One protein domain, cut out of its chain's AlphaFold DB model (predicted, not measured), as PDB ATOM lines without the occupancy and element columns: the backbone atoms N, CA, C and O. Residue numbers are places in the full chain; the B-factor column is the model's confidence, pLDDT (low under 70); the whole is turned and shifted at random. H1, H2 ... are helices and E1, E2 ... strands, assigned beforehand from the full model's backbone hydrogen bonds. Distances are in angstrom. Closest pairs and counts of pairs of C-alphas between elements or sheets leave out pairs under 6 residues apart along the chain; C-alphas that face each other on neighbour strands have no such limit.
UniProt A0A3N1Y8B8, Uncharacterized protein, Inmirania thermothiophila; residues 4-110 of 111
ATOM      1  N   ALA A   4      23.324  15.919 241.508       79.50
ATOM      2  CA  ALA A   4      23.581  16.715 242.702       79.50
ATOM      3  C   ALA A   4      24.720  17.749 242.578       79.50
ATOM      4  O   ALA A   4      24.799  18.643 243.420       79.50
ATOM      5  N   THR A   5      25.609  17.643 241.584       90.38
ATOM      6  CA  THR A   5      26.751  18.567 241.415       90.38
ATOM      7  C   THR A   5      26.698  19.395 240.139       90.38
ATOM      8  O   THR A   5      27.599  20.198 239.893       90.38
ATOM      9  N   ARG A   6      25.626  19.262 239.354       95.31
ATOM     10  CA  ARG A   6      25.401  20.079 238.163       95.31
ATOM     11  C   ARG A   6      25.036  21.508 238.561       95.31
ATOM     12  O   ARG A   6      24.093  21.738 239.314       95.31
ATOM     13  N   VAL A   7      25.755  22.481 238.014       95.88
ATOM     14  CA  VAL A   7      25.541  23.910 238.267       95.88
ATOM     15  C   VAL A   7      25.535  24.691 236.962       95.88
ATOM     16  O   VAL A   7      26.357  24.445 236.087       95.88
ATOM     17  N   SER A   8      24.626  25.663 236.844       96.50
ATOM     18  CA  SER A   8      24.633  26.664 235.770       96.50
ATOM     19  C   SER A   8      24.970  28.027 236.353       96.50
ATOM     20  O   SER A   8      24.353  28.446 237.340       96.50
ATOM     21  N   ARG A   9      25.983  28.706 235.803       96.19
ATOM     22  CA  ARG A   9      26.405  30.030 236.279       96.19
ATOM     23  C   ARG A   9      26.834  30.951 235.140       96.19
ATOM     24  O   ARG A   9      27.446  30.488 234.177       96.19
ATOM     25  N   PRO A  10      26.617  32.273 235.287       96.00
ATOM     26  CA  PRO A  10      27.203  33.245 234.380       96.00
ATOM     27  C   PRO A  10      28.724  33.266 234.546       96.00
ATOM     28  O   PRO A  10      29.243  33.338 235.670       96.00
ATOM     29  N   LEU A  11      29.443  33.247 233.429       95.94
ATOM     30  CA  LEU A  11      30.877  33.464 233.402       95.94
ATOM     31  C   LEU A  11      31.161  34.967 233.411       95.94
ATOM     32  O   LEU A  11      30.688  35.714 232.559       95.94
ATOM     33  N   LEU A  12      31.913  35.425 234.409       95.69
ATOM     34  CA  LEU A  12      32.151  36.845 234.665       95.69
ATOM     35  C   LEU A  12      33.288  37.376 233.781       95.69
ATOM     36  O   LEU A  12      34.340  37.776 234.290       95.69
ATOM     37  N   VAL A  13      33.055  37.376 232.470       94.50
ATOM     38  CA  VAL A  13      33.892  37.977 231.419       94.50
ATOM     39  C   VAL A  13      33.302  39.315 230.956       94.50
ATOM     40  O   VAL A  13      32.135  39.607 231.217       94.50
ATOM     41  N   ALA A  14      34.113  40.156 230.319       92.44
ATOM     42  CA  ALA A  14      33.648  41.373 229.660       92.44
ATOM     43  C   ALA A  14      32.700  41.021 228.499       92.44
ATOM     44  O   ALA A  14      32.868  39.980 227.863       92.44
ATOM     45  N   ALA A  15      31.705  41.863 228.215       89.19
ATOM     46  CA  ALA A  15      30.680  41.555 227.211       89.19
ATOM     47  C   ALA A  15      31.294  41.383 225.812       89.19
ATOM     48  O   ALA A  15      30.983  40.440 225.093       89.19
ATOM     49  N   GLU A  16      32.253  42.241 225.482       90.25
ATOM     50  CA  GLU A  16      33.060  42.233 224.265       90.25
ATOM     51  C   GLU A  16      33.968  41.000 224.119       90.25
ATOM     52  O   GLU A  16      34.447  40.717 223.023       90.25
ATOM     53  N   ALA A  17      34.199  40.246 225.197       91.19
ATOM     54  CA  ALA A  17      34.964  39.004 225.153       91.19
ATOM     55  C   ALA A  17      34.106  37.780 224.777       91.19
ATOM     56  O   ALA A  17      34.650  36.708 224.492       91.19
ATOM     57  N   VAL A  18      32.774  37.916 224.783       93.69
ATOM     58  CA  VAL A  18      31.855  36.833 224.422       93.69
ATOM     59  C   VAL A  18      31.951  36.573 222.920       93.69
ATOM     60  O   VAL A  18      31.647  37.430 222.099       93.69
ATOM     61  N   SER A  19      32.396  35.371 222.561       93.25
ATOM     62  CA  SER A  19      32.618  34.959 221.175       93.25
ATOM     63  C   SER A  19      32.438  33.452 221.015       93.25
ATOM     64  O   SER A  19      32.564  32.698 221.983       93.25
ATOM     65  N   ASP A  20      32.224  32.996 219.779       93.62
ATOM     66  CA  ASP A  20      32.171  31.562 219.469       93.62
ATOM     67  C   ASP A  20      33.497  30.852 219.768       93.62
ATOM     68  O   ASP A  20      33.504  29.694 220.176       93.62
ATOM     69  N   ARG A  21      34.632  31.558 219.657       93.12
ATOM     70  CA  ARG A  21      35.944  31.030 220.056       93.12
ATOM     71  C   ARG A  21      36.000  30.739 221.554       93.12
ATOM     72  O   ARG A  21      36.463  29.672 221.947       93.12
ATOM     73  N   LEU A  22      35.543  31.681 222.384       95.19
ATOM     74  CA  LEU A  22      35.473  31.486 223.833       95.19
ATOM     75  C   LEU A  22      34.528  30.332 224.179       95.19
ATOM     76  O   LEU A  22      34.862  29.485 225.004       95.19
ATOM     77  N   ARG A  23      33.367  30.277 223.519       96.44
ATOM     78  CA  ARG A  23      32.415  29.180 223.675       96.44
ATOM     79  C   ARG A  23      33.064  27.828 223.368       96.44
ATOM     80  O   ARG A  23      33.021  26.953 224.223       96.44
ATOM     81  N   ALA A  24      33.704  27.685 222.208       95.31
ATOM     82  CA  ALA A  24      34.361  26.444 221.799       95.31
ATOM     83  C   ALA A  24      35.486  26.035 222.763       95.31
ATOM     84  O   ALA A  24      35.631  24.857 223.085       95.31
ATOM     85  N   ALA A  25      36.259  27.002 223.271       95.44
ATOM     86  CA  ALA A  25      37.296  26.735 224.264       95.44
ATOM     87  C   ALA A  25      36.714  26.161 225.568       95.44
ATOM     88  O   ALA A  25      37.282  25.230 226.131       95.44
ATOM     89  N   LEU A  26      35.576  26.688 226.028       97.12
ATOM     90  CA  LEU A  26      34.908  26.228 227.248       97.12
ATOM     91  C   LEU A  26      34.174  24.898 227.059       97.12
ATOM     92  O   LEU A  26      34.207  24.068 227.957       97.12
ATOM     93  N   GLU A  27      33.559  24.666 225.897       97.06
ATOM     94  CA  GLU A  27      32.965  23.366 225.543       97.06
ATOM     95  C   GLU A  27      34.018  22.240 225.514       97.06
ATOM     96  O   GLU A  27      33.685  21.084 225.757       97.06
ATOM     97  N   GLY A  28      35.293  22.573 225.273       95.56
ATOM     98  CA  GLY A  28      36.415  21.632 225.337       95.56
ATOM     99  C   GLY A  28      36.933  21.318 226.748       95.56
ATOM    100  O   GLY A  28      37.814  20.470 226.890       95.56
ATOM    101  N   VAL A  29      36.433  21.985 227.793       97.00
ATOM    102  CA  VAL A  29      36.876  21.749 229.174       97.00
ATOM    103  C   VAL A  29      36.173  20.522 229.752       97.00
ATOM    104  O   VAL A  29      34.946  20.431 229.766       97.00
ATOM    105  N   GLU A  30      36.950  19.581 230.293       96.25
ATOM    106  CA  GLU A  30      36.393  18.401 230.953       96.25
ATOM    107  C   GLU A  30      35.458  18.800 232.107       96.25
ATOM    108  O   GLU A  30      35.833  19.548 233.007       96.25
ATOM    109  N   GLY A  31      34.232  18.271 232.094       95.25
ATOM    110  CA  GLY A  31      33.214  18.570 233.103       95.25
ATOM    111  C   GLY A  31      32.269  19.713 232.728       95.25
ATOM    112  O   GLY A  31      31.280  19.903 233.433       95.25
ATOM    113  N   VAL A  32      32.506  20.426 231.622       97.50
ATOM    114  CA  VAL A  32      31.512  21.331 231.028       97.50
ATOM    115  C   VAL A  32      30.483  20.518 230.245       97.50
ATOM    116  O   VAL A  32      30.825  19.637 229.464       97.50
ATOM    117  N   GLU A  33      29.204  20.807 230.475       97.00
ATOM    118  CA  GLU A  33      28.075  20.125 229.831       97.00
ATOM    119  C   GLU A  33      27.406  20.990 228.764       97.00
ATOM    120  O   GLU A  33      26.911  20.475 227.763       97.00
ATOM    121  N   ALA A  34      27.347  22.306 228.984       97.12
ATOM    122  CA  ALA A  34      26.783  23.240 228.023       97.12
ATOM    123  C   ALA A  34      27.356  24.644 228.203       97.12
ATOM    124  O   ALA A  34      27.590  25.097 229.325       97.12
ATOM    125  N   VAL A  35      27.491  25.362 227.091       97.62
ATOM    126  CA  VAL A  35      27.809  26.791 227.071       97.62
ATOM    127  C   VAL A  35      26.754  27.502 226.234       97.62
ATOM    128  O   VAL A  35      26.500  27.132 225.089       97.62
ATOM    129  N   ARG A  36      26.109  28.521 226.807       96.56
ATOM    130  CA  ARG A  36      25.062  29.303 226.139       96.56
ATOM    131  C   ARG A  36      25.482  30.762 226.045       96.56
ATOM    132  O   ARG A  36      25.914  31.356 227.030       96.56
ATOM    133  N   ILE A  37      25.310  31.334 224.859       94.25
ATOM    134  CA  ILE A  37      25.458  32.767 224.615       94.25
ATOM    135  C   ILE A  37      24.055  33.384 224.618       94.25
ATOM    136  O   ILE A  37      23.184  32.958 223.861       94.25
ATOM    137  N   GLY A  38      23.838  34.360 225.494       88.69
ATOM    138  CA  GLY A  38      22.626  35.176 225.579       88.69
ATOM    139  C   GLY A  38      23.007  36.632 225.838       88.69
ATOM    140  O   GLY A  38      23.842  37.185 225.133       88.69
ATOM    141  N   ALA A  39      22.480  37.238 226.906       86.25
ATOM    142  CA  ALA A  39      22.946  38.552 227.385       86.25
ATOM    143  C   ALA A  39      24.388  38.534 227.950       86.25
ATOM    144  O   ALA A  39      24.952  39.568 228.294       86.25
ATOM    145  N   GLY A  40      24.970  37.345 228.071       90.06
ATOM    146  CA  GLY A  40      26.340  37.068 228.470       90.06
ATOM    147  C   GLY A  40      26.640  35.599 228.187       90.06
ATOM    148  O   GLY A  40      25.887  34.938 227.465       90.06
ATOM    149  N   LEU A  41      27.715  35.080 228.771       94.81
ATOM    150  CA  LEU A  41      28.075  33.674 228.636       94.81
ATOM    151  C   LEU A  41      27.647  32.898 229.887       94.81
ATOM    152  O   LEU A  41      28.071  33.220 230.996       94.81
ATOM    153  N   GLU A  42      26.803  31.887 229.719       96.94
ATOM    154  CA  GLU A  42      26.375  30.981 230.785       96.94
ATOM    155  C   GLU A  42      26.992  29.598 230.573       96.94
ATOM    156  O   GLU A  42      26.952  29.059 229.467       96.94
ATOM    157  N   VAL A  43      27.570  29.027 231.632       97.88
ATOM    158  CA  VAL A  43      28.227  27.715 231.597       97.88
ATOM    159  C   VAL A  43      27.519  26.780 232.564       97.88
ATOM    160  O   VAL A  43      27.397  27.077 233.755       97.88
ATOM    161  N   THR A  44      27.074  25.640 232.045       98.12
ATOM    162  CA  THR A  44      26.596  24.500 232.823       98.12
ATOM    163  C   THR A  44      27.702  23.459 232.923       98.12
ATOM    164  O   THR A  44      28.254  23.052 231.902       98.12
ATOM    165  N   TYR A  45      28.036  23.032 234.137       97.69
ATOM    166  CA  TYR A  45      29.139  22.110 234.403       97.69
ATOM    167  C   TYR A  45      28.898  21.276 235.664       97.69
ATOM    168  O   TYR A  45      28.054  21.605 236.501       97.69
ATOM    169  N   ASP A  46      29.667  20.201 235.799       96.38
ATOM    170  CA  ASP A  46      29.723  19.360 236.989       96.38
ATOM    171  C   ASP A  46      30.790  19.888 237.967       96.38
ATOM    172  O   ASP A  46      31.995  19.721 237.748       96.38
ATOM    173  N   ALA A  47      30.350  20.483 239.084       95.50
ATOM    174  CA  ALA A  47      31.219  21.036 240.130       95.50
ATOM    175  C   ALA A  47      32.125  19.983 240.806       95.50
ATOM    176  O   ALA A  47      33.128  20.314 241.455       95.50
ATOM    177  N   ALA A  48      31.803  18.691 240.660       93.31
ATOM    178  CA  ALA A  48      32.663  17.612 241.132       93.31
ATOM    179  C   ALA A  48      33.923  17.443 240.268       93.31
ATOM    180  O   ALA A  48      34.931  16.942 240.777       93.31
ATOM    181  N   ARG A  49      33.868  17.851 238.991       94.25
ATOM    182  CA  ARG A  49      34.920  17.633 237.982       94.25
ATOM    183  C   ARG A  49      35.695  18.901 237.649       94.25
ATOM    184  O   ARG A  49      36.910  18.839 237.514       94.25
ATOM    185  N   VAL A  50      35.011  20.040 237.576       96.00
ATOM    186  CA  VAL A  50      35.609  21.347 237.282       96.00
ATOM    187  C   VAL A  50      35.027  22.400 238.217       96.00
ATOM    188  O   VAL A  50      33.904  22.263 238.689       96.00
ATOM    189  N   ASP A  51      35.798  23.430 238.551       96.00
ATOM    190  CA  ASP A  51      35.324  24.555 239.360       96.00
ATOM    191  C   ASP A  51      35.356  25.868 238.586       96.00
ATOM    192  O   ASP A  51      36.028  26.029 237.564       96.00
ATOM    193  N   TYR A  52      34.611  26.834 239.108       97.06
ATOM    194  CA  TYR A  52      34.495  28.152 238.520       97.06
ATOM    195  C   TYR A  52      35.842  28.868 238.283       97.06
ATOM    196  O   TYR A  52      36.000  29.471 237.218       97.06
ATOM    197  N   PRO A  53      36.839  28.829 239.198       96.00
ATOM    198  CA  PRO A  53      38.160  29.399 238.932       96.00
ATOM    199  C   PRO A  53      38.864  28.762 237.730       96.00
ATOM    200  O   PRO A  53      39.451  29.487 236.929       96.00
ATOM    201  N   THR A  54      38.758  27.440 237.556       96.38
ATOM    202  CA  THR A  54      39.317  26.740 236.389       96.38
ATOM    203  C   THR A  54      38.642  27.187 235.091       96.38
ATOM    204  O   THR A  54      39.326  27.455 234.104       96.38
ATOM    205  N   LEU A  55      37.316  27.358 235.093       97.25
ATOM    206  CA  LEU A  55      36.582  27.889 233.934       97.25
ATOM    207  C   LEU A  55      37.000  29.324 233.589       97.25
ATOM    208  O   LEU A  55      37.151  29.664 232.417       97.25
ATOM    209  N   MET A  56      37.221  30.167 234.601       96.75
ATOM    210  CA  MET A  56      37.731  31.525 234.399       96.75
ATOM    211  C   MET A  56      39.145  31.520 233.810       96.75
ATOM    212  O   MET A  56      39.404  32.279 232.882       96.75
ATOM    213  N   ALA A  57      40.032  30.644 234.287       95.19
ATOM    214  CA  ALA A  57      41.379  30.507 233.737       95.19
ATOM    215  C   ALA A  57      41.359  30.021 232.276       95.19
ATOM    216  O   ALA A  57      42.095  30.548 231.444       95.19
ATOM    217  N   ALA A  58      40.482  29.070 231.937       95.88
ATOM    218  CA  ALA A  58      40.287  28.618 230.558       95.88
ATOM    219  C   ALA A  58      39.781  29.751 229.648       95.88
ATOM    220  O   ALA A  58      40.250  29.907 228.521       95.88
ATOM    221  N   ALA A  59      38.869  30.584 230.151       95.69
ATOM    222  CA  ALA A  59      38.385  31.751 229.426       95.69
ATOM    223  C   ALA A  59      39.480  32.803 229.209       95.69
ATOM    224  O   ALA A  59      39.639  33.303 228.096       95.69
ATOM    225  N   GLU A  60      40.269  33.103 230.239       94.56
ATOM    226  CA  GLU A  60      41.406  34.023 230.142       94.56
ATOM    227  C   GLU A  60      42.465  33.499 229.157       94.56
ATOM    228  O   GLU A  60      42.945  34.256 228.314       94.56
ATOM    229  N   ALA A  61      42.752  32.192 229.166       94.31
ATOM    230  CA  ALA A  61      43.638  31.544 228.194       94.31
ATOM    231  C   ALA A  61      43.095  31.598 226.752       94.31
ATOM    232  O   ALA A  61      43.866  31.668 225.794       94.31
ATOM    233  N   ALA A  62      41.770  31.621 226.583       93.75
ATOM    234  CA  ALA A  62      41.116  31.842 225.296       93.75
ATOM    235  C   ALA A  62      41.112  33.322 224.854       93.75
ATOM    236  O   ALA A  62      40.614  33.633 223.769       93.75
ATOM    237  N   GLY A  63      41.683  34.225 225.661       92.31
ATOM    238  CA  GLY A  63      41.776  35.659 225.391       92.31
ATOM    239  C   GLY A  63      40.601  36.474 225.930       92.31
ATOM    240  O   GLY A  63      40.492  37.659 225.615       92.31
ATOM    241  N   ALA A  64      39.715  35.877 226.731       93.88
ATOM    242  CA  ALA A  64      38.592  36.601 227.299       93.88
ATOM    243  C   ALA A  64      39.032  37.469 228.477       93.88
ATOM    244  O   ALA A  64      39.549  36.982 229.483       93.88
ATOM    245  N   ALA A  65      38.776  38.772 228.381       92.69
ATOM    246  CA  ALA A  65      38.998  39.669 229.499       92.69
ATOM    247  C   ALA A  65      37.987  39.382 230.613       92.69
ATOM    248  O   ALA A  65      36.777  39.331 230.398       92.69
ATOM    249  N   ALA A  66      38.483  39.242 231.834       90.88
ATOM    250  CA  ALA A  66      37.650  39.075 233.006       90.88
ATOM    251  C   ALA A  66      36.865  40.376 233.308       90.88
ATOM    252  O   ALA A  66      37.427  41.472 233.262       90.88
ATOM    253  N   ALA A  67      35.587  40.270 233.695       89.38
ATOM    254  CA  ALA A  67      34.811  41.400 234.218       89.38
ATOM    255  C   ALA A  67      35.567  42.124 235.352       89.38
ATOM    256  O   ALA A  67      36.175  41.492 236.223       89.38
ATOM    257  N   ARG A  68      35.556  43.457 235.337       88.44
ATOM    258  CA  ARG A  68      36.348  44.281 236.260       88.44
ATOM    259  C   ARG A  68      35.551  44.668 237.510       88.44
ATOM    260  O   ARG A  68      34.325  44.615 237.532       88.44
ATOM    261  N   GLY A  69      36.272  45.094 238.546       91.81
ATOM    262  CA  GLY A  69      35.699  45.652 239.772       91.81
ATOM    263  C   GLY A  69      35.630  44.679 240.951       91.81
ATOM    264  O   GLY A  69      35.702  43.455 240.815       91.81
ATOM    265  N   TRP A  70      35.484  45.252 242.146       92.06
ATOM    266  CA  TRP A  70      35.487  44.518 243.413       92.06
ATOM    267  C   TRP A  70      34.347  43.507 243.535       92.06
ATOM    268  O   TRP A  70      34.571  42.388 243.993       92.06
ATOM    269  N   LEU A  71      33.150  43.864 243.063       92.31
ATOM    270  CA  LEU A  71      31.986  42.974 243.077       92.31
ATOM    271  C   LEU A  71      32.195  41.741 242.191       92.31
ATOM    272  O   LEU A  71      31.872  40.630 242.607       92.31
ATOM    273  N   ALA A  72      32.784  41.915 241.004       90.25
ATOM    274  CA  ALA A  72      33.111  40.796 240.125       90.25
ATOM    275  C   ALA A  72      34.121  39.858 240.800       90.25
ATOM    276  O   ALA A  72      33.907  38.648 240.833       90.25
ATOM    277  N   ARG A  73      35.169  40.414 241.421       92.25
ATOM    278  CA  ARG A  73      36.181  39.634 242.150       92.25
ATOM    279  C   ARG A  73      35.576  38.835 243.308       92.25
ATOM    280  O   ARG A  73      35.857  37.645 243.431       92.25
ATOM    281  N   LEU A  74      34.717  39.465 244.111       95.38
ATOM    282  CA  LEU A  74      34.026  38.802 245.218       95.38
ATOM    283  C   LEU A  74      33.111  37.679 244.715       95.38
ATOM    284  O   LEU A  74      33.133  36.577 245.257       95.38
ATOM    285  N   ARG A  75      32.350  37.927 243.645       94.88
ATOM    286  CA  ARG A  75      31.437  36.934 243.069       94.88
ATOM    287  C   ARG A  75      32.181  35.722 242.499       94.88
ATOM    288  O   ARG A  75      31.723  34.601 242.696       94.88
ATOM    289  N   ARG A  76      33.349  35.914 241.870       93.62
ATOM    290  CA  ARG A  76      34.219  34.797 241.443       93.62
ATOM    291  C   ARG A  76      34.688  33.954 242.622       93.62
ATOM    292  O   ARG A  76      34.587  32.732 242.570       93.62
ATOM    293  N   ALA A  77      35.176  34.605 243.680       94.31
ATOM    294  CA  ALA A  77      35.626  33.912 244.885       94.31
ATOM    295  C   ALA A  77      34.477  33.129 245.540       94.31
ATOM    296  O   ALA A  77      34.653  31.974 245.923       94.31
ATOM    297  N   TRP A  78      33.285  33.725 245.591       97.44
ATOM    298  CA  TRP A  78      32.079  33.078 246.099       97.44
ATOM    299  C   TRP A  78      31.698  31.827 245.302       97.44
ATOM    300  O   TRP A  78      31.409  30.787 245.886       97.44
ATOM    301  N   TYR A  79      31.745  31.891 243.971       97.06
ATOM    302  CA  TYR A  79      31.474  30.728 243.128       97.06
ATOM    303  C   TYR A  79      32.493  29.605 243.321       97.06
ATOM    304  O   TYR A  79      32.087  28.457 243.491       97.06
ATOM    305  N   GLY A  80      33.786  29.927 243.403       95.50
ATOM    306  CA  GLY A  80      34.805  28.928 243.734       95.50
ATOM    307  C   GLY A  80      34.575  28.276 245.102       95.50
ATOM    308  O   GLY A  80      34.680  27.059 245.232       95.50
ATOM    309  N   TYR A  81      34.183  29.064 246.108       96.56
ATOM    310  CA  TYR A  81      33.828  28.545 247.431       96.56
ATOM    311  C   TYR A  81      32.623  27.589 247.385       96.56
ATOM    312  O   TYR A  81      32.673  26.502 247.962       96.56
ATOM    313  N   LEU A  82      31.558  27.949 246.660       96.00
ATOM    314  CA  LEU A  82      30.382  27.089 246.498       96.00
ATOM    315  C   LEU A  82      30.712  25.767 245.797       96.00
ATOM    316  O   LEU A  82      30.189  24.728 246.197       96.00
ATOM    317  N   ASP A  83      31.589  25.782 244.795       95.44
ATOM    318  CA  ASP A  83      32.009  24.552 244.108       95.44
ATOM    319  C   ASP A  83      32.836  23.652 245.014       95.44
ATOM    320  O   ASP A  83      32.621  22.441 245.039       95.44
ATOM    321  N   GLY A  84      33.728  24.244 245.814       93.00
ATOM    322  CA  GLY A  84      34.459  23.523 246.852       93.00
ATOM    323  C   GLY A  84      33.514  22.800 247.812       93.00
ATOM    324  O   GLY A  84      33.700  21.611 248.082       93.00
ATOM    325  N   ASN A  85      32.449  23.475 248.251       92.50
ATOM    326  CA  ASN A  85      31.435  22.884 249.123       92.50
ATOM    327  C   ASN A  85      30.635  21.777 248.432       92.50
ATOM    328  O   ASN A  85      30.440  20.715 249.019       92.50
ATOM    329  N   LEU A  86      30.195  21.981 247.186       91.31
ATOM    330  CA  LEU A  86      29.481  20.952 246.421       91.31
ATOM    331  C   LEU A  86      30.344  19.703 246.231       91.31
ATOM    332  O   LEU A  86      29.886  18.587 246.472       91.31
ATOM    333  N   ARG A  87      31.617  19.889 245.875       91.12
ATOM    334  CA  ARG A  87      32.586  18.802 245.715       91.12
ATOM    335  C   ARG A  87      32.841  18.069 247.032       91.12
ATOM    336  O   ARG A  87      32.913  16.842 247.036       91.12
ATOM    337  N   ALA A  88      32.971  18.793 248.144       88.06
ATOM    338  CA  ALA A  88      33.138  18.199 249.468       88.06
ATOM    339  C   ALA A  88      31.895  17.397 249.887       88.06
ATOM    340  O   ALA A  88      32.022  16.250 250.312       88.06
ATOM    341  N   ASN A  89      30.699  17.954 249.680       86.69
ATOM    342  CA  ASN A  89      29.429  17.300 249.991       86.69
ATOM    343  C   ASN A  89      29.211  16.039 249.150       86.69
ATOM    344  O   ASN A  89      28.809  15.014 249.685       86.69
ATOM    345  N   ALA A  90      29.541  16.074 247.857       85.12
ATOM    346  CA  ALA A  90      29.444  14.905 246.984       85.12
ATOM    347  C   ALA A  90      30.398  13.767 247.390       85.12
ATOM    348  O   ALA A  90      30.126  12.599 247.116       85.12
ATOM    349  N   ARG A  91      31.520  14.094 248.043       84.38
ATOM    350  CA  ARG A  91      32.490  13.115 248.565       84.38
ATOM    351  C   ARG A  91      32.142  12.615 249.967       84.38
ATOM    352  O   ARG A  91      32.695  11.600 250.397       84.38
ATOM    353  N   ALA A  92      31.262  13.305 250.688       79.19
ATOM    354  CA  ALA A  92      30.852  12.904 252.023       79.19
ATOM    355  C   ALA A  92      29.981  11.639 251.940       79.19
ATOM    356  O   ALA A  92      28.872  11.654 251.415       79.19
ATOM    357  N   LYS A  93      30.494  10.517 252.461       64.69
ATOM    358  CA  LYS A  93      29.808   9.207 252.432       64.69
ATOM    359  C   LYS A  93      28.627   9.114 253.408       64.69
ATOM    360  O   LYS A  93      27.755   8.272 253.237       64.69
ATOM    361  N   ALA A  94      28.609   9.974 254.418       64.00
ATOM    362  CA  ALA A  94      27.506  10.212 255.334       64.00
ATOM    363  C   ALA A  94      27.717  11.617 255.907       64.00
ATOM    364  O   ALA A  94      28.834  11.962 256.298       64.00
ATOM    365  N   GLY A  95      26.678  12.452 255.897       60.59
ATOM    366  CA  GLY A  95      26.764  13.772 256.514       60.59
ATOM    367  C   GLY A  95      27.000  13.641 258.025       60.59
ATOM    368  O   GLY A  95      26.536  12.663 258.618       60.59
ATOM    369  N   PRO A  96      27.675  14.612 258.668       59.72
ATOM    370  CA  PRO A  96      27.784  14.690 260.121       59.72
ATOM    371  C   PRO A  96      26.422  15.086 260.710       59.72
ATOM    372  O   PRO A  96      26.222  16.195 261.192       59.72
ATOM    373  N   CYS A  97      25.440  14.196 260.604       64.06
ATOM    374  CA  CYS A  97      24.180  14.324 261.305       64.06
ATOM    375  C   CYS A  97      24.294  13.498 262.584       64.06
ATOM    376  O   CYS A  97      24.589  12.305 262.524       64.06
ATOM    377  N   CYS A  98      24.046  14.133 263.729       64.94
ATOM    378  CA  CYS A  98      24.161  13.564 265.078       64.94
ATOM    379  C   CYS A  98      23.244  12.353 265.353       64.94
ATOM    380  O   CYS A  98      23.207  11.835 266.466       64.94
ATOM    381  N   SER A  99      22.507  11.885 264.353       62.81
ATOM    382  CA  SER A  99      21.668  10.701 264.405       62.81
ATOM    383  C   SER A  99      21.505  10.135 262.998       62.81
ATOM    384  O   SER A  99      20.461  10.285 262.372       62.81
ATOM    385  N   ASN A 100      22.544   9.478 262.478       66.69
ATOM    386  CA  ASN A 100      22.420   8.689 261.257       66.69
ATOM    387  C   ASN A 100      21.476   7.498 261.544       66.69
ATOM    388  O   ASN A 100      21.875   6.573 262.260       66.69
ATOM    389  N   PRO A 101      20.228   7.481 261.026       68.81
ATOM    390  CA  PRO A 101      19.250   6.455 261.382       68.81
ATOM    391  C   PRO A 101      19.735   5.068 260.975       68.81
ATOM    392  O   PRO A 101      19.497   4.098 261.681       68.81
ATOM    393  N   THR A 102      20.478   4.975 259.875       70.50
ATOM    394  CA  THR A 102      21.092   3.735 259.402       70.50
ATOM    395  C   THR A 102      22.113   3.182 260.398       70.50
ATOM    396  O   THR A 102      22.089   1.985 260.676       70.50
ATOM    397  N   GLU A 103      22.954   4.027 261.001       68.62
ATOM    398  CA  GLU A 103      23.891   3.603 262.055       68.62
ATOM    399  C   GLU A 103      23.167   3.248 263.357       68.62
ATOM    400  O   GLU A 103      23.441   2.204 263.949       68.62
ATOM    401  N   ILE A 104      22.194   4.065 263.771       67.44
ATOM    402  CA  ILE A 104      21.396   3.825 264.983       67.44
ATOM    403  C   ILE A 104      20.620   2.503 264.873       67.44
ATOM    404  O   ILE A 104      20.599   1.701 265.810       67.44
ATOM    405  N   LEU A 105      19.989   2.245 263.725       70.19
ATOM    406  CA  LEU A 105      19.232   1.017 263.476       70.19
ATOM    407  C   LEU A 105      20.157  -0.202 263.343       70.19
ATOM    408  O   LEU A 105      19.817  -1.276 263.845       70.19
ATOM    409  N   ALA A 106      21.338  -0.048 262.733       70.50
ATOM    410  CA  ALA A 106      22.343  -1.109 262.665       70.50
ATOM    411  C   ALA A 106      22.908  -1.478 264.048       70.50
ATOM    412  O   ALA A 106      23.146  -2.657 264.312       70.50
ATOM    413  N   GLN A 107      23.079  -0.505 264.952       65.94
ATOM    414  CA  GLN A 107      23.478  -0.748 266.342       65.94
ATOM    415  C   GLN A 107      22.369  -1.428 267.162       65.94
ATOM    416  O   GLN A 107      22.668  -2.315 267.959       65.94
ATOM    417  N   ARG A 108      21.092  -1.074 266.946       63.81
ATOM    418  CA  ARG A 108      19.953  -1.706 267.643       63.81
ATOM    419  C   ARG A 108      19.754  -3.180 267.296       63.81
ATOM    420  O   ARG A 108      19.323  -3.924 268.160       63.81
ATOM    421  N   ARG A 109      20.070  -3.614 266.070       61.88
ATOM    422  CA  ARG A 109      19.967  -5.033 265.668       61.88
ATOM    423  C   ARG A 109      21.063  -5.937 266.249       61.88
ATOM    424  O   ARG A 109      20.974  -7.148 266.091       61.88
ATOM    425  N   ARG A 110      22.114  -5.364 266.849       59.44
ATOM    426  CA  ARG A 110      23.235  -6.109 267.456       59.44
ATOM    427  C   ARG A 110      23.095  -6.306 268.972       59.44
ATOM    428  O   ARG A 110      24.012  -6.851 269.579       59.44
TER     429      ARG A 110
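AT A GLANCE: This is residues 4 to 110 of the 111 residues of an uncharacterized protein of Inmirania thermothiophila (UniProt A0A3N1Y8B8). A small sheet of three strands forms a wall with one face bare, while H1 and the long H3 pack on its other face and H2 bridges between these two helices. Beyond the end of H3 a thin tail sticks out, residues 95 to 101 and 103 to 110, which holds most of the small H4; with it the longest span is 65 A, without it 53 A. The printed part has 107 residues with four named helices and three named strands, in the order E1 H1 E2 E3 H2 H3 H4, a mixed class. The sheet has the order E1, E3, E2 and is antiparallel throughout. The whole is loose, with a radius of gyration of the C-alphas of 18.3 A and spans of 65 by 29 by 22 A.

HOW THE PARTS SIT: Strand E1, residues 6 to 10, is an edge strand and the antiparallel neighbour of E3, residues 41 to 46, at 161 degrees; N 7 and O 45 are 2.9 A apart, within hydrogen-bond range. H1, residues 20 to 27, is on the sheet over E2, residues 32 to 37, at a height over the sheet of 8.5 A; the closest C-alphas of H1 and E2, those of Arg 23 and Val 35, are 6.2 A apart. On the local plane H1 and E2 stand at 11 degrees, along the strands. E1, H1 and E2 form a split strand-helix-strand unit, two strands that run the same way with E3 between them, and its crossover is right-handed. E2 and E3 form an antiparallel hairpin at 168 degrees, with N 36 and O 42 at 2.8 A. H2, residues 52 to 61, only grazes the sheet with residues 52 to 55. It touches H1 at a steep tilt of 40 degrees, opposite ways; their closest C-alphas, those of Leu 22 and Ala 59, are 6.3 A apart. H3, residues 70 to 91, touches H2 with residues 76 to 83 alone, at a steep tilt of 55 degrees, opposite ways; the closest C-alphas, those of Tyr 52 and Gly 80, are 5.3 A apart. There are two layers, the sheet and the helices H1 and H3 on one face of it. H4, residues 101 to 108, is not on the sheet and is apart from H3. In H1, H2, H3 and H4 every O i to N i+4 pair is within hydrogen-bond range.

IN THESE COORDINATES: E1 begins at C-alpha 6, (25.401, 20.079, 238.163), and is 13.8 A long. H1 is 10.2 A long, E2 14.4 A, E3 16.7 A and H2 14.2 A. H3 begins at C-alpha 70, (35.487, 44.518, 243.413), and is 32.0 A long. H4 is 10.3 A long and ends at C-alpha 108, (19.953, -1.706, 267.643).

THE WHOLE: The two C-alphas farthest apart, those of Glu 16 and Arg 110, are 65.6 A apart. Without the stretches that stand free, the body of 92 residues spans 53 by 29 by 22 A. The printed part has no cut, and no link is long. The mean pLDDT of the printed part is 88.9; residues 93 to 101, 103 to 104 and 107 to 110 are under 70.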